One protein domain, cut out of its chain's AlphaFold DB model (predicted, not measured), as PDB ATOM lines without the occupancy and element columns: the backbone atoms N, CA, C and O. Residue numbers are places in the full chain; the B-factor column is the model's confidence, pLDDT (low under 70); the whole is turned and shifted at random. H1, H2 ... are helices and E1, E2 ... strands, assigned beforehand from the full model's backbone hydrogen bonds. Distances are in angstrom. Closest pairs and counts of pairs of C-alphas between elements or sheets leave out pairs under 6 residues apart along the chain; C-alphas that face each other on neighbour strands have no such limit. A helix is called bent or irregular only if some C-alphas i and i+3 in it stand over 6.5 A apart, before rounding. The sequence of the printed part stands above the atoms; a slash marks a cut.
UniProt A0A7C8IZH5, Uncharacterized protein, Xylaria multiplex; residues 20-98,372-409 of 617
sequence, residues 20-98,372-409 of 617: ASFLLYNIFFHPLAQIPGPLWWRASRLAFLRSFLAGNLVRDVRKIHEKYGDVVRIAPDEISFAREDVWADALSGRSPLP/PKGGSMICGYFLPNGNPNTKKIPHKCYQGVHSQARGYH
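AT A GLANCE: This is residues 20 to 98 and 372 to 409 of the 617 residues of an uncharacterized protein of Xylaria multiplex (UniProt A0A7C8IZH5). A small three-stranded sheet, E1 E2 E5, lies in the middle, with H4 slantwise over one face at E1, H2 beside the strands at the end of E1, H3 between H2 and H4 along the chain and meeting each of them at a corner, and H1 packed on H2 farther out. On the far side of the sheet from H4, H5 and the small hairpin E3 E4 pack together, and H5 only grazes the sheet. The printed part has 117 residues with five named helices and five named strands, in the order H1 H2 H3 H4 E1 E2 H5 E3 E4 E5; the class is mixed, helices and strands. The larger sheet is mixed in direction, and E3 E4 is antiparallel. The whole is compact, with a radius of gyration of the C-alphas of 14.2 A and spans of 44 by 35 by 24 A.

IN THESE COORDINATES: Begin with the sheet: find C-alpha 71 at (-42.679, 15.972, 17.705), where E1, residues 71 to 75, starts its 12.6 A run. E2 is residues 78 to 81, 10.2 A, and E5 is residues 398 to 401, ending at (-51.291, 20.147, 16.109). H4, residues 57 to 68, is 15.8 A long. Look earlier for H3, residues 46 to 53, H2, residues 39 to 43, and H1, residues 20 to 29, 13.1 A long from (-25.827, 26.450, 0.637). H5 is residues 85 to 92; E3, residues 376 to 378, and E4, residues 381 to 383, are short.

HOW THE PARTS SIT: In the hairpin E1 E2, antiparallel at 153 degrees, look for N 72 and O 80, 3.0 A apart. E2 and E5 are parallel at 20 degrees, with N 79 and O 398 at 3.0 A. H4 forms two layers with this sheet, helix on one face, at a height over the sheet of 8.8 A; it lies over E1 and runs slantwise to it, at 47 degrees on the local plane. Their closest C-alphas are those of His 65 and Val 72, 6.5 A. H3 and H4 only just touch, only at the corner, with 3 pairs of C-alphas within 8 A, closest Ser 51 and Leu 57 at 4.8 A. H2 is only just at the sheet's level, with a height of 3.6 A. H1 and H2 touch, closest at the C-alphas of Leu 23 and Ala 43, 4.8 A. The closest C-alphas of H5 and E3 are those of Asp 89 and Ile 378, 5.5 A. The hairpin E3 E4, at 145 degrees, has N 378 and O 381 at 2.9 A. In H1, H2, H3 and H4 every O i to N i+4 pair is within hydrogen-bond range; in H5, 3 of 4 are, and H5 is irregular, with C-alphas 89 and 92 7.0 A apart.

THE WHOLE: The farthest C-alphas, of Asn 389 and His 409, are 47.4 A apart. Residues 99 to 371 are not printed; C-alphas 98 and 372 are 7.4 A apart across the cut. The link from E4 to E5, residues 384 to 397, is long. Mean pLDDT of the printed part is 75.1; residues 92 to 94 and 385 to 409 are under 70.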
ATOM      1  N   ALA A  20     -26.362  27.652  -0.001       80.38
ATOM      2  CA  ALA A  20     -25.827  26.450   0.637       80.38
ATOM      3  C   ALA A  20     -25.546  26.668   2.135       80.38
ATOM      4  O   ALA A  20     -25.940  25.845   2.962       80.38
ATOM      5  N   SER A  21     -24.945  27.807   2.492       83.62
ATOM      6  CA  SER A  21     -24.709  28.211   3.883       83.62
ATOM      7  C   SER A  21     -26.017  28.305   4.681       83.62
ATOM      8  O   SER A  21     -26.118  27.748   5.774       83.62
ATOM      9  N   PHE A  22     -27.067  28.906   4.109       84.56
ATOM     10  CA  PHE A  22     -28.388  28.995   4.740       84.56
ATOM     11  C   PHE A  22     -29.053  27.622   4.942       84.56
ATOM     12  O   PHE A  22     -29.622  27.363   6.005       84.56
ATOM     13  N   LEU A  23     -28.952  26.709   3.969       87.88
ATOM     14  CA  LEU A  23     -29.471  25.341   4.101       87.88
ATOM     15  C   LEU A  23     -28.735  24.558   5.203       87.88
ATOM     16  O   LEU A  23     -29.383  23.908   6.027       87.88
ATOM     17  N   LEU A  24     -27.402  24.654   5.259       89.06
ATOM     18  CA  LEU A  24     -26.580  24.029   6.302       89.06
ATOM     19  C   LEU A  24     -26.875  24.620   7.689       89.06
ATOM     20  O   LEU A  24     -27.062  23.865   8.645       89.06
ATOM     21  N   TYR A  25     -27.008  25.946   7.792       90.00
ATOM     22  CA  TYR A  25     -27.451  26.620   9.013       90.00
ATOM     23  C   TYR A  25     -28.803  26.078   9.486       90.00
ATOM     24  O   TYR A  25     -28.935  25.663  10.639       90.00
ATOM     25  N   ASN A  26     -29.790  25.991   8.589       88.19
ATOM     26  CA  ASN A  26     -31.120  25.489   8.925       88.19
ATOM     27  C   ASN A  26     -31.103  24.036   9.426       88.19
ATOM     28  O   ASN A  26     -31.855  23.706  10.349       88.19
ATOM     29  N   ILE A  27     -30.249  23.171   8.870       89.38
ATOM     30  CA  ILE A  27     -30.135  21.772   9.305       89.38
ATOM     31  C   ILE A  27     -29.439  21.660  10.670       89.38
ATOM     32  O   ILE A  27     -29.989  21.003  11.555       89.38
ATOM     33  N   PHE A  28     -28.264  22.278  10.838       89.44
ATOM     34  CA  PHE A  28     -27.342  21.979  11.947       89.44
ATOM     35  C   PHE A  28     -27.298  23.034  13.060       89.44
ATOM     36  O   PHE A  28     -27.158  22.672  14.224       89.44
ATOM     37  N   PHE A  29     -27.427  24.320  12.727       87.62
ATOM     38  CA  PHE A  29     -27.168  25.439  13.651       87.62
ATOM     39  C   PHE A  29     -28.424  26.230  14.048       87.62
ATOM     40  O   PHE A  29     -28.376  27.088  14.929       87.62
ATOM     41  N   HIS A  30     -29.565  25.953  13.415       86.12
ATOM     42  CA  HIS A  30     -30.843  26.559  13.769       86.12
ATOM     43  C   HIS A  30     -31.238  26.200  15.215       86.12
ATOM     44  O   HIS A  30     -31.083  25.041  15.599       86.12
ATOM     45  N   PRO A  31     -31.891  27.092  15.988       85.25
ATOM     46  CA  PRO A  31     -32.365  26.784  17.349       85.25
ATOM     47  C   PRO A  31     -33.336  25.592  17.466       85.25
ATOM     48  O   PRO A  31     -33.653  25.151  18.564       85.25
ATOM     49  N   LEU A  32     -33.824  25.071  16.333       85.94
ATOM     50  CA  LEU A  32     -34.697  23.894  16.235       85.94
ATOM     51  C   LEU A  32     -33.991  22.683  15.583       85.94
ATOM     52  O   LEU A  32     -34.656  21.747  15.145       85.94
ATOM     53  N   ALA A  33     -32.658  22.691  15.465       87.12
ATOM     54  CA  ALA A  33     -31.876  21.599  14.873       87.12
ATOM     55  C   ALA A  33     -32.049  20.270  15.632       87.12
ATOM     56  O   ALA A  33     -32.109  19.214  15.000       87.12
ATOM     57  N   GLN A  34     -32.231  20.345  16.956       89.38
ATOM     58  CA  GLN A  34     -32.490  19.207  17.846       89.38
ATOM     59  C   GLN A  34     -33.815  18.470  17.573       89.38
ATOM     60  O   GLN A  34     -33.992  17.345  18.032       89.38
ATOM     61  N   ILE A  35     -34.762  19.085  16.850       89.69
ATOM     62  CA  ILE A  35     -36.067  18.478  16.562       89.69
ATOM     63  C   ILE A  35     -35.958  17.645  15.270       89.69
ATOM     64  O   ILE A  35     -35.537  18.179  14.231       89.69
ATOM     65  N   PRO A  36     -36.323  16.348  15.300       94.56
ATOM     66  CA  PRO A  36     -36.150  15.450  14.164       94.56
ATOM     67  C   PRO A  36     -37.093  15.798  13.007       94.56
ATOM     68  O   PRO A  36     -38.164  16.371  13.190       94.56
ATOM     69  N   GLY A  37     -36.704  15.440  11.784       93.69
ATOM     70  CA  GLY A  37     -37.526  15.631  10.589       93.69
ATOM     71  C   GLY A  37     -36.749  15.391   9.290       93.69
ATOM     72  O   GLY A  37     -35.513  15.289   9.316       93.69
ATOM     73  N   PRO A  38     -37.430  15.315   8.132       95.88
ATOM     74  CA  PRO A  38     -36.779  15.093   6.843       95.88
ATOM     75  C   PRO A  38     -35.786  16.213   6.523       95.88
ATOM     76  O   PRO A  38     -36.106  17.387   6.703       95.88
ATOM     77  N   LEU A  39     -34.601  15.872   6.005       93.44
ATOM     78  CA  LEU A  39     -33.541  16.850   5.712       93.44
ATOM     79  C   LEU A  39     -34.039  18.003   4.832       93.44
ATOM     80  O   LEU A  39     -33.888  19.158   5.211       93.44
ATOM     81  N   TRP A  40     -34.725  17.699   3.727       91.75
ATOM     82  CA  TRP A  40     -35.269  18.710   2.813       91.75
ATOM     83  C   TRP A  40     -36.295  19.647   3.462       91.75
ATOM     84  O   TRP A  40     -36.297  20.834   3.155       91.75
ATOM     85  N   TRP A  41     -37.120  19.134   4.384       92.50
ATOM     86  CA  TRP A  41     -38.128  19.916   5.110       92.50
ATOM     87  C   TRP A  41     -37.479  20.774   6.213       92.50
ATOM     88  O   TRP A  41     -37.890  21.906   6.438       92.50
ATOM     89  N   ARG A  42     -36.415  20.282   6.866       92.25
ATOM     90  CA  ARG A  42     -35.628  21.065   7.838       92.25
ATOM     91  C   ARG A  42     -34.758  22.137   7.176       92.25
ATOM     92  O   ARG A  42     -34.577  23.199   7.761       92.25
ATOM     93  N   ALA A  43     -34.232  21.869   5.980       89.38
ATOM     94  CA  ALA A  43     -33.348  22.773   5.247       89.38
ATOM     95  C   ALA A  43     -34.106  23.929   4.577       89.38
ATOM     96  O   ALA A  43     -33.677  25.081   4.660       89.38
ATOM     97  N   SER A  44     -35.236  23.631   3.925       88.56
ATOM     98  CA  SER A  44     -36.010  24.601   3.151       88.56
ATOM     99  C   SER A  44     -37.514  24.371   3.261       88.56
ATOM    100  O   SER A  44     -38.016  23.251   3.322       88.56
ATOM    101  N   ARG A  45     -38.261  25.472   3.199       89.12
ATOM    102  CA  ARG A  45     -39.724  25.470   3.190       89.12
ATOM    103  C   ARG A  45     -40.335  25.011   1.854       89.12
ATOM    104  O   ARG A  45     -41.524  24.715   1.802       89.12
ATOM    105  N   LEU A  46     -39.543  24.871   0.786       90.38
ATOM    106  CA  LEU A  46     -40.033  24.434  -0.531       90.38
ATOM    107  C   LEU A  46     -40.767  23.081  -0.486       90.38
ATOM    108  O   LEU A  46     -41.798  22.922  -1.135       90.38
ATOM    109  N   ALA A  47     -40.285  22.123   0.313       91.19
ATOM    110  CA  ALA A  47     -40.919  20.808   0.430       91.19
ATOM    111  C   ALA A  47     -42.308  20.883   1.096       91.19
ATOM    112  O   ALA A  47     -43.258  20.265   0.608       91.19
ATOM    113  N   PHE A  48     -42.435  21.706   2.145       89.38
ATOM    114  CA  PHE A  48     -43.705  22.026   2.797       89.38
ATOM    115  C   PHE A  48     -44.672  22.698   1.818       89.38
ATOM    116  O   PHE A  48     -45.799  22.237   1.664       89.38
ATOM    117  N   LEU A  49     -44.230  23.740   1.100       89.44
ATOM    118  CA  LEU A  49     -45.081  24.484   0.163       89.44
ATOM    119  C   LEU A  49     -45.564  23.612  -0.995       89.44
ATOM    120  O   LEU A  49     -46.740  23.669  -1.342       89.44
ATOM    121  N   ARG A  50     -44.696  22.753  -1.545       92.31
ATOM    122  CA  ARG A  50     -45.077  21.776  -2.573       92.31
ATOM    123  C   ARG A  50     -46.173  20.836  -2.065       92.31
ATOM    124  O   ARG A  50     -47.140  20.594  -2.777       92.31
ATOM    125  N   SER A  51     -46.041  20.322  -0.840       90.44
ATOM    126  CA  SER A  51     -47.040  19.423  -0.245       90.44
ATOM    127  C   SER A  51     -48.345  20.153   0.114       90.44
ATOM    128  O   SER A  51     -49.432  19.623  -0.118       90.44
ATOM    129  N   PHE A  52     -48.259  21.394   0.602       87.75
ATOM    130  CA  PHE A  52     -49.403  22.253   0.923       87.75
ATOM    131  C   PHE A  52     -50.208  22.646  -0.321       87.75
ATOM    132  O   PHE A  52     -51.409  22.389  -0.368       87.75
ATOM    133  N   LEU A  53     -49.556  23.181  -1.357       88.06
ATOM    134  CA  LEU A  53     -50.210  23.573  -2.611       88.06
ATOM    135  C   LEU A  53     -50.754  22.371  -3.399       88.06
ATOM    136  O   LEU A  53     -51.772  22.496  -4.072       88.06
ATOM    137  N   ALA A  54     -50.134  21.192  -3.269       89.81
ATOM    138  CA  ALA A  54     -50.657  19.943  -3.824       89.81
ATOM    139  C   ALA A  54     -51.767  19.290  -2.967       89.81
ATOM    140  O   ALA A  54     -52.191  18.179  -3.282       89.81
ATOM    141  N   GLY A  55     -52.198  19.906  -1.857       87.06
ATOM    142  CA  GLY A  55     -53.233  19.362  -0.965       87.06
ATOM    143  C   GLY A  55     -52.832  18.094  -0.193       87.06
ATOM    144  O   GLY A  55     -53.685  17.427   0.388       87.06
ATOM    145  N   ASN A  56     -51.543  17.742  -0.166       88.94
ATOM    146  CA  ASN A  56     -51.033  16.510   0.443       88.94
ATOM    147  C   ASN A  56     -50.406  16.706   1.837       88.94
ATOM    148  O   ASN A  56     -50.085  15.705   2.477       88.94
ATOM    149  N   LEU A  57     -50.299  17.944   2.342       85.75
ATOM    150  CA  LEU A  57     -49.605  18.271   3.600       85.75
ATOM    151  C   LEU A  57     -49.985  17.350   4.766       85.75
ATOM    152  O   LEU A  57     -49.111  16.774   5.398       85.75
ATOM    153  N   VAL A  58     -51.280  17.133   4.999       83.12
ATOM    154  CA  VAL A  58     -51.799  16.255   6.067       83.12
ATOM    155  C   VAL A  58     -51.282  14.818   5.935       83.12
ATOM    156  O   VAL A  58     -50.909  14.184   6.921       83.12
ATOM    157  N   ARG A  59     -51.240  14.295   4.703       84.75
ATOM    158  CA  ARG A  59     -50.785  12.929   4.409       84.75
ATOM    159  C   ARG A  59     -49.277  12.796   4.576       84.75
ATOM    160  O   ARG A  59     -48.821  11.749   5.028       84.75
ATOM    161  N   ASP A  60     -48.518  13.822   4.207       89.19
ATOM    162  CA  ASP A  60     -47.060  13.812   4.313       89.19
ATOM    163  C   ASP A  60     -46.595  14.075   5.750       89.19
ATOM    164  O   ASP A  60     -45.742  13.340   6.242       89.19
ATOM    165  N   VAL A  61     -47.212  15.013   6.479       85.88
ATOM    166  CA  VAL A  61     -46.943  15.252   7.909       85.88
ATOM    167  C   VAL A  61     -47.263  14.013   8.751       85.88
ATOM    168  O   VAL A  61     -46.474  13.661   9.625       85.88
ATOM    169  N   ARG A  62     -48.328  13.261   8.428       84.12
ATOM    170  CA  ARG A  62     -48.576  11.936   9.025       84.12
ATOM    171  C   ARG A  62     -47.405  10.969   8.806       84.12
ATOM    172  O   ARG A  62     -46.904  10.414   9.777       84.12
ATOM    173  N   LYS A  63     -46.942  10.783   7.561       88.25
ATOM    174  CA  LYS A  63     -45.788   9.903   7.257       88.25
ATOM    175  C   LYS A  63     -44.514  10.363   7.978       88.25
ATOM    176  O   LYS A  63     -43.674   9.543   8.337       88.25
ATOM    177  N   ILE A  64     -44.353  11.674   8.172       88.25
ATOM    178  CA  ILE A  64     -43.243  12.248   8.938       88.25
ATOM    179  C   ILE A  64     -43.370  11.856  10.416       88.25
ATOM    180  O   ILE A  64     -42.404  11.336  10.966       88.25
ATOM    181  N   HIS A  65     -44.538  12.010  11.042       84.94
ATOM    182  CA  HIS A  65     -44.766  11.546  12.417       84.94
ATOM    183  C   HIS A  65     -44.552  10.032  12.581       84.94
ATOM    184  O   HIS A  65     -43.873   9.603  13.508       84.94
ATOM    185  N   GLU A  66     -45.031   9.220  11.635       86.38
ATOM    186  CA  GLU A  66     -44.828   7.761  11.630       86.38
ATOM    187  C   GLU A  66     -43.346   7.351  11.585       86.38
ATOM    188  O   GLU A  66     -42.993   6.290  12.095       86.38
ATOM    189  N   LYS A  67     -42.471   8.189  11.008       93.75
ATOM    190  CA  LYS A  67     -41.029   7.924  10.885       93.75
ATOM    191  C   LYS A  67     -40.163   8.596  11.958       93.75
ATOM    192  O   LYS A  67     -39.120   8.053  12.308       93.75
ATOM    193  N   TYR A  68     -40.542   9.784  12.427       91.06
ATOM    194  CA  TYR A  68     -39.709  10.639  13.286       91.06
ATOM    195  C   TYR A  68     -40.280  10.852  14.702       91.06
ATOM    196  O   TYR A  68     -39.606  11.466  15.526       91.06
ATOM    197  N   GLY A  69     -41.473  10.326  15.007       88.94
ATOM    198  CA  GLY A  69     -42.100  10.380  16.333       88.94
ATOM    199  C   GLY A  69     -43.118  11.511  16.503       88.94
ATOM    200  O   GLY A  69     -43.559  12.140  15.542       88.94
ATOM    201  N   ASP A  70     -43.519  11.777  17.746       84.56
ATOM    202  CA  ASP A  70     -44.671  12.646  18.034       84.56
ATOM    203  C   ASP A  70     -44.369  14.156  17.937       84.56
ATOM    204  O   ASP A  70     -45.297  14.965  17.943       84.56
ATOM    205  N   VAL A  71     -43.098  14.563  17.837       87.56
ATOM    206  CA  VAL A  71     -42.679  15.972  17.705       87.56
ATOM    207  C   VAL A  71     -41.663  16.089  16.575       87.56
ATOM    208  O   VAL A  71     -40.552  15.575  16.678       87.56
ATOM    209  N   VAL A  72     -42.054  16.745  15.479       89.38
ATOM    210  CA  VAL A  72     -41.303  16.716  14.211       89.38
ATOM    211  C   VAL A  72     -41.218  18.090  13.559       89.38
ATOM    212  O   VAL A  72     -42.166  18.869  13.579       89.38
ATOM    213  N   ARG A  73     -40.084  18.397  12.934       89.81
ATOM    214  CA  ARG A  73     -39.830  19.663  12.241       89.81
ATOM    215  C   ARG A  73     -40.204  19.541  10.761       89.81
ATOM    216  O   ARG A  73     -39.591  18.763  10.029       89.81
ATOM    217  N   ILE A  74     -41.214  20.305  10.336       88.12
ATOM    218  CA  ILE A  74     -41.824  20.248   8.991       88.12
ATOM    219  C   ILE A  74     -41.541  21.503   8.138       88.12
ATOM    220  O   ILE A  74     -41.885  21.551   6.965       88.12
ATOM    221  N   ALA A  75     -40.871  22.510   8.685       88.62
ATOM    222  CA  ALA A  75     -40.178  23.542   7.911       88.62
ATOM    223  C   ALA A  75     -38.969  24.033   8.733       88.62
ATOM    224  O   ALA A  75     -38.851  23.656   9.906       88.62
ATOM    225  N   PRO A  76     -38.087  24.904   8.202       86.81
ATOM    226  CA  PRO A  76     -36.964  25.443   8.972       86.81
ATOM    227  C   PRO A  76     -37.379  26.018  10.337       86.81
ATOM    228  O   PRO A  76     -36.718  25.762  11.339       86.81
ATOM    229  N   ASP A  77     -38.529  26.677  10.416       82.38
ATOM    230  CA  ASP A  77     -39.075  27.281  11.635       82.38
ATOM    231  C   ASP A  77     -40.489  26.770  11.994       82.38
ATOM    232  O   ASP A  77     -41.266  27.470  12.643       82.38
ATOM    233  N   GLU A  78     -40.833  25.542  11.588       84.06
ATOM    234  CA  GLU A  78     -42.164  24.950  11.801       84.06
ATOM    235  C   GLU A  78     -42.086  23.542  12.385       84.06
ATOM    236  O   GLU A  78     -41.356  22.683  11.886       84.06
ATOM    237  N   ILE A  79     -42.858  23.318  13.448       85.56
ATOM    238  CA  ILE A  79     -42.914  22.064  14.200       85.56
ATOM    239  C   ILE A  79     -44.357  21.565  14.194       85.56
ATOM    240  O   ILE A  79     -45.299  22.336  14.384       85.56
ATOM    241  N   SER A  80     -44.530  20.262  14.013       85.44
ATOM    242  CA  SER A  80     -45.796  19.581  14.230       85.44
ATOM    243  C   SER A  80     -45.726  18.726  15.494       85.44
ATOM    244  O   SER A  80     -44.719  18.066  15.756       85.44
ATOM    245  N   PHE A  81     -46.802  18.766  16.275       81.62
ATOM    246  CA  PHE A  81     -46.975  18.029  17.521       81.62
ATOM    247  C   PHE A  81     -48.171  17.080  17.371       81.62
ATOM    248  O   PHE A  81     -49.280  17.520  17.067       81.62
ATOM    249  N   ALA A  82     -47.947  15.792  17.622       80.12
ATOM    250  CA  ALA A  82     -48.953  14.730  17.631       80.12
ATOM    251  C   ALA A  82     -49.216  14.205  19.058       80.12
ATOM    252  O   ALA A  82     -49.453  13.017  19.273       80.12
ATOM    253  N   ARG A  83     -49.159  15.108  20.043       73.50
ATOM    254  CA  ARG A  83     -49.377  14.839  21.471       73.50
ATOM    255  C   ARG A  83     -50.642  15.540  21.978       73.50
ATOM    256  O   ARG A  83     -51.163  16.433  21.317       73.50
ATOM    257  N   GLU A  84     -51.145  15.128  23.141       73.94
ATOM    258  CA  GLU A  84     -52.357  15.694  23.761       73.94
ATOM    259  C   GLU A  84     -52.064  16.942  24.619       73.94
ATOM    260  O   GLU A  84     -52.856  17.881  24.639       73.94
ATOM    261  N   ASP A  85     -50.898  17.004  25.264       76.69
ATOM    262  CA  ASP A  85     -50.446  18.119  26.115       76.69
ATOM    263  C   ASP A  85     -50.397  19.475  25.386       76.69
ATOM    264  O   ASP A  85     -50.720  20.508  25.974       76.69
ATOM    265  N   VAL A  86     -50.132  19.476  24.077       76.88
ATOM    266  CA  VAL A  86     -50.184  20.679  23.226       76.88
ATOM    267  C   VAL A  86     -51.526  21.427  23.283       76.88
ATOM    268  O   VAL A  86     -51.569  22.639  23.063       76.88
ATOM    269  N   TRP A  87     -52.636  20.743  23.596       74.62
ATOM    270  CA  TRP A  87     -53.930  21.399  23.779       74.62
ATOM    271  C   TRP A  87     -53.927  22.323  25.000       74.62
ATOM    272  O   TRP A  87     -54.409  23.455  24.909       74.62
ATOM    273  N   ALA A  88     -53.348  21.874  26.115       79.31
ATOM    274  CA  ALA A  88     -53.193  22.685  27.315       79.31
ATOM    275  C   ALA A  88     -52.159  23.800  27.090       79.31
ATOM    276  O   ALA A  88     -52.469  24.969  27.323       79.31
ATOM    277  N   ASP A  89     -50.984  23.458  26.560       79.50
ATOM    278  CA  ASP A  89     -49.857  24.390  26.448       79.50
ATOM    279  C   ASP A  89     -50.084  25.496  25.403       79.50
ATOM    280  O   ASP A  89     -49.757  26.657  25.644       79.50
ATOM    281  N   ALA A  90     -50.655  25.162  24.237       75.31
ATOM    282  CA  ALA A  90     -50.734  26.084  23.102       75.31
ATOM    283  C   ALA A  90     -52.148  26.604  22.783       75.31
ATOM    284  O   ALA A  90     -52.281  27.676  22.182       75.31
ATOM    285  N   LEU A  91     -53.212  25.863  23.130       72.56
ATOM    286  CA  LEU A  91     -54.553  26.088  22.563       72.56
ATOM    287  C   LEU A  91     -55.643  26.473  23.573       72.56
ATOM    288  O   LEU A  91     -56.594  27.153  23.179       72.56
ATOM    289  N   SER A  92     -55.561  26.028  24.828       67.44
ATOM    290  CA  SER A  92     -56.651  26.156  25.816       67.44
ATOM    291  C   SER A  92     -56.200  26.460  27.253       67.44
ATOM    292  O   SER A  92     -57.050  26.589  28.131       67.44
ATOM    293  N   GLY A  93     -54.897  26.601  27.510       65.44
ATOM    294  CA  GLY A  93     -54.365  27.019  28.811       65.44
ATOM    295  C   GLY A  93     -54.622  28.494  29.150       65.44
ATOM    296  O   GLY A  93     -55.248  29.235  28.394       65.44
ATOM    297  N   ARG A  94     -54.084  28.945  30.296       63.41
ATOM    298  CA  ARG A  94     -54.269  30.317  30.827       63.41
ATOM    299  C   ARG A  94     -53.795  31.434  29.883       63.41
ATOM    300  O   ARG A  94     -54.259  32.561  30.004       63.41
ATOM    301  N   SER A  95     -52.873  31.132  28.970       70.00
ATOM    302  CA  SER A  95     -52.397  32.050  27.933       70.00
ATOM    303  C   SER A  95     -52.335  31.298  26.595       70.00
ATOM    304  O   SER A  95     -51.289  30.751  26.246       70.00
ATOM    305  N   PRO A  96     -53.461  31.177  25.866       75.75
ATOM    306  CA  PRO A  96     -53.485  30.467  24.595       75.75
ATOM    307  C   PRO A  96     -52.681  31.252  23.559       75.75
ATOM    308  O   PRO A  96     -52.779  32.479  23.469       75.75
ATOM    309  N   LEU A  97     -51.900  30.551  22.740       81.31
ATOM    310  CA  LEU A  97     -50.979  31.214  21.827       81.31
ATOM    311  C   LEU A  97     -51.720  31.951  20.699       81.31
ATOM    312  O   LEU A  97     -52.769  31.486  20.235       81.31
ATOM    313  N   PRO A  98     -51.200  33.094  20.215       79.00
ATOM    314  CA  PRO A  98     -51.820  33.829  19.118       79.00
ATOM    315  C   PRO A  98     -51.889  32.973  17.846       79.00
ATOM    316  O   PRO A  98     -51.036  32.111  17.599       79.00
ATOM    317  N   PRO A 372     -44.938  33.356  21.417       78.50
ATOM    318  CA  PRO A 372     -44.995  34.758  21.820       78.50
ATOM    319  C   PRO A 372     -43.586  35.348  21.996       78.50
ATOM    320  O   PRO A 372     -42.581  34.636  21.976       78.50
ATOM    321  N   LYS A 373     -43.490  36.672  22.184       75.44
ATOM    322  CA  LYS A 373     -42.214  37.322  22.535       75.44
ATOM    323  C   LYS A 373     -41.701  36.730  23.859       75.44
ATOM    324  O   LYS A 373     -42.448  36.710  24.826       75.44
ATOM    325  N   GLY A 374     -40.448  36.274  23.883       76.38
ATOM    326  CA  GLY A 374     -39.835  35.595  25.037       76.38
ATOM    327  C   GLY A 374     -39.737  34.068  24.915       76.38
ATOM    328  O   GLY A 374     -38.957  33.463  25.640       76.38
ATOM    329  N   GLY A 375     -40.435  33.449  23.956       83.06
ATOM    330  CA  GLY A 375     -40.494  31.987  23.839       83.06
ATOM    331  C   GLY A 375     -41.661  31.377  24.622       83.06
ATOM    332  O   GLY A 375     -42.465  32.092  25.214       83.06
ATOM    333  N   SER A 376     -41.800  30.052  24.577       85.00
ATOM    334  CA  SER A 376     -42.842  29.312  25.300       85.00
ATOM    335  C   SER A 376     -42.442  27.845  25.481       85.00
ATOM    336  O   SER A 376     -41.796  27.273  24.604       85.00
ATOM    337  N   MET A 377     -42.816  27.246  26.613       86.88
ATOM    338  CA  MET A 377     -42.666  25.812  26.874       86.88
ATOM    339  C   MET A 377     -43.891  25.069  26.337       86.88
ATOM    340  O   MET A 377     -45.010  25.411  26.710       86.88
ATOM    341  N   ILE A 378     -43.683  24.083  25.461       83.25
ATOM    342  CA  ILE A 378     -44.760  23.343  24.788       83.25
ATOM    343  C   ILE A 378     -44.362  21.875  24.661       83.25
ATOM    344  O   ILE A 378     -43.338  21.562  24.055       83.25
ATOM    345  N   CYS A 379     -45.159  20.965  25.222       81.00
ATOM    346  CA  CYS A 379     -44.902  19.518  25.233       81.00
ATOM    347  C   CYS A 379     -43.533  19.138  25.838       81.00
ATOM    348  O   CYS A 379     -42.919  18.156  25.421       81.00
ATOM    349  N   GLY A 380     -43.015  19.950  26.766       85.00
ATOM    350  CA  GLY A 380     -41.662  19.814  27.327       85.00
ATOM    351  C   GLY A 380     -40.526  20.416  26.481       85.00
ATOM    352  O   GLY A 380     -39.368  20.332  26.883       85.00
ATOM    353  N   TYR A 381     -40.825  21.054  25.345       84.75
ATOM    354  CA  TYR A 381     -39.847  21.757  24.511       84.75
ATOM    355  C   TYR A 381     -39.935  23.270  24.721       84.75
ATOM    356  O   TYR A 381     -40.970  23.882  24.453       84.75
ATOM    357  N   PHE A 382     -38.832  23.903  25.129       86.81
ATOM    358  CA  PHE A 382     -38.733  25.360  25.081       86.81
ATOM    359  C   PHE A 382     -38.545  25.810  23.631       86.81
ATOM    360  O   PHE A 382     -37.499  25.578  23.022       86.81
ATOM    361  N   LEU A 383     -39.562  26.461  23.072       85.00
ATOM    362  CA  LEU A 383     -39.500  27.052  21.745       85.00
ATOM    363  C   LEU A 383     -39.101  28.528  21.871       85.00
ATOM    364  O   LEU A 383     -39.877  29.316  22.424       85.00
ATOM    365  N   PRO A 384     -37.935  28.947  21.349       78.75
ATOM    366  CA  PRO A 384     -37.564  30.351  21.350       78.75
ATOM    367  C   PRO A 384     -38.475  31.149  20.410       78.75
ATOM    368  O   PRO A 384     -38.941  30.657  19.379       78.75
ATOM    369  N   ASN A 385     -38.694  32.424  20.725       69.31
ATOM    370  CA  ASN A 385     -39.173  33.371  19.721       69.31
ATOM    371  C   ASN A 385     -38.072  33.583  18.668       69.31
ATOM    372  O   ASN A 385     -36.908  33.751  19.033       69.31
ATOM    373  N   GLY A 386     -38.436  33.653  17.385       56.31
ATOM    374  CA  GLY A 386     -37.497  34.056  16.333       56.31
ATOM    375  C   GLY A 386     -36.857  35.412  16.663       56.31
ATOM    376  O   GLY A 386     -37.553  36.329  17.117       56.31
ATOM    377  N   ASN A 387     -35.537  35.522  16.477       37.38
ATOM    378  CA  ASN A 387     -34.724  36.641  16.963       37.38
ATOM    379  C   ASN A 387     -35.303  38.008  16.513       37.38
ATOM    380  O   ASN A 387     -35.475  38.231  15.312       37.38
ATOM    381  N   PRO A 388     -35.606  38.943  17.439       35.62
ATOM    382  CA  PRO A 388     -36.190  40.238  17.087       35.62
ATOM    383  C   PRO A 388     -35.259  41.152  16.271       35.62
ATOM    384  O   PRO A 388     -35.760  42.048  15.592       35.62
ATOM    385  N   ASN A 389     -33.939  40.930  16.285       29.84
ATOM    386  CA  ASN A 389     -32.981  41.793  15.582       29.84
ATOM    387  C   ASN A 389     -32.896  41.509  14.070       29.84
ATOM    388  O   ASN A 389     -32.529  42.395  13.296       29.84
ATOM    389  N   THR A 390     -33.330  40.335  13.602       37.03
ATOM    390  CA  THR A 390     -33.496  40.053  12.167       37.03
ATOM    391  C   THR A 390     -34.808  40.640  11.637       37.03
ATOM    392  O   THR A 390     -35.747  39.916  11.310       37.03
ATOM    393  N   LYS A 391     -34.857  41.972  11.477       31.81
ATOM    394  CA  LYS A 391     -35.995  42.729  10.899       31.81
ATOM    395  C   LYS A 391     -36.433  42.279   9.486       31.81
ATOM    396  O   LYS A 391     -37.441  42.773   8.993       31.81
ATOM    397  N   LYS A 392     -35.696  41.370   8.832       34.06
ATOM    398  CA  LYS A 392     -35.891  40.935   7.437       34.06
ATOM    399  C   LYS A 392     -36.286  39.456   7.249       34.06
ATOM    400  O   LYS A 392     -36.452  39.045   6.108       34.06
ATOM    401  N   ILE A 393     -36.441  38.654   8.314       33.72
ATOM    402  CA  ILE A 393     -36.721  37.204   8.189       33.72
ATOM    403  C   ILE A 393     -37.989  36.811   8.983       33.72
ATOM    404  O   ILE A 393     -37.962  36.789  10.217       33.72
ATOM    405  N   PRO A 394     -39.119  36.476   8.324       33.09
ATOM    406  CA  PRO A 394     -40.363  36.072   8.982       33.09
ATOM    407  C   PRO A 394     -40.380  34.560   9.279       33.09
ATOM    408  O   PRO A 394     -41.249  33.823   8.815       33.09
ATOM    409  N   HIS A 395     -39.406  34.082  10.051       38.94
ATOM    410  CA  HIS A 395     -39.287  32.674  10.440       38.94
ATOM    411  C   HIS A 395     -39.588  32.554  11.937       38.94
ATOM    412  O   HIS A 395     -38.789  32.934  12.792       38.94
ATOM    413  N   LYS A 396     -40.835  32.186  12.247       42.69
ATOM    414  CA  LYS A 396     -41.485  32.420  13.547       42.69
ATOM    415  C   LYS A 396     -42.308  31.205  13.958       42.69
ATOM    416  O   LYS A 396     -43.524  31.223  13.801       42.69
ATOM    417  N   CYS A 397     -41.610  30.211  14.512       40.66
ATOM    418  CA  CYS A 397     -42.105  29.050  15.265       40.66
ATOM    419  C   CYS A 397     -43.600  28.761  15.085       40.66
ATOM    420  O   CYS A 397     -44.440  29.158  15.901       40.66
ATOM    421  N   TYR A 398     -43.884  28.077  13.983       45.28
ATOM    422  CA  TYR A 398     -45.197  27.595  13.586       45.28
ATOM    423  C   TYR A 398     -45.491  26.279  14.314       45.28
ATOM    424  O   TYR A 398     -44.581  25.478  14.546       45.28
ATOM    425  N   GLN A 399     -46.761  26.054  14.655       43.28
ATOM    426  CA  GLN A 399     -47.210  24.878  15.403       43.28
ATOM    427  C   GLN A 399     -48.406  24.220  14.719       43.28
ATOM    428  O   GLN A 399     -49.522  24.738  14.787       43.28
ATOM    429  N   GLY A 400     -48.181  23.067  14.090       39.44
ATOM    430  CA  GLY A 400     -49.245  22.198  13.588       39.44
ATOM    431  C   GLY A 400     -49.608  21.128  14.616       39.44
ATOM    432  O   GLY A 400     -48.850  20.179  14.805       39.44
ATOM    433  N   VAL A 401     -50.766  21.239  15.269       34.38
ATOM    434  CA  VAL A 401     -51.291  20.147  16.109       34.38
ATOM    435  C   VAL A 401     -51.956  19.104  15.217       34.38
ATOM    436  O   VAL A 401     -53.079  19.310  14.752       34.38
ATOM    437  N   HIS A 402     -51.273  17.982  14.992       40.62
ATOM    438  CA  HIS A 402     -51.822  16.824  14.294       40.62
ATOM    439  C   HIS A 402     -52.317  15.794  15.309       40.62
ATOM    440  O   HIS A 402     -51.646  14.818  15.631       40.62
ATOM    441  N   SER A 403     -53.552  15.986  15.780       37.00
ATOM    442  CA  SER A 403     -54.290  14.960  16.523       37.00
ATOM    443  C   SER A 403     -54.670  13.790  15.604       37.00
ATOM    444  O   SER A 403     -55.825  13.622  15.214       37.00
ATOM    445  N   GLN A 404     -53.691  12.945  15.296       41.16
ATOM    446  CA  GLN A 404     -53.904  11.553  14.921       41.16
ATOM    447  C   GLN A 404     -53.098  10.664  15.862       41.16
ATOM    448  O   GLN A 404     -52.123  10.025  15.474       41.16
ATOM    449  N   ALA A 405     -53.556  10.592  17.113       35.50
ATOM    450  CA  ALA A 405     -53.154   9.539  18.033       35.50
ATOM    451  C   ALA A 405     -53.487   8.170  17.405       35.50
ATOM    452  O   ALA A 405     -54.638   7.738  17.458       35.50
ATOM    453  N   ARG A 406     -52.486   7.543  16.758       38.06
ATOM    454  CA  ARG A 406     -52.464   6.179  16.176       38.06
ATOM    455  C   ARG A 406     -53.852   5.653  15.778       38.06
ATOM    456  O   ARG A 406     -54.388   4.743  16.406       38.06
ATOM    457  N   GLY A 407     -54.455   6.296  14.775       35.97
ATOM    458  CA  GLY A 407     -55.916   6.351  14.665       35.97
ATOM    459  C   GLY A 407     -56.568   5.774  13.410       35.97
ATOM    460  O   GLY A 407     -57.784   5.896  13.316       35.97
ATOM    461  N   TYR A 408     -55.822   5.186  12.466       38.44
ATOM    462  CA  TYR A 408     -56.371   4.691  11.186       38.44
ATOM    463  C   TYR A 408     -57.027   3.309  11.244       38.44
ATOM    464  O   TYR A 408     -57.702   2.917  10.296       38.44
ATOM    465  N   HIS A 409     -56.873   2.581  12.349       31.66
ATOM    466  CA  HIS A 409     -57.638   1.365  12.579       31.66
ATOM    467  C   HIS A 409     -58.942   1.709  13.295       31.66
ATOM    468  O   HIS A 409     -58.936   2.228  14.413       31.66
TER     469      HIS A 409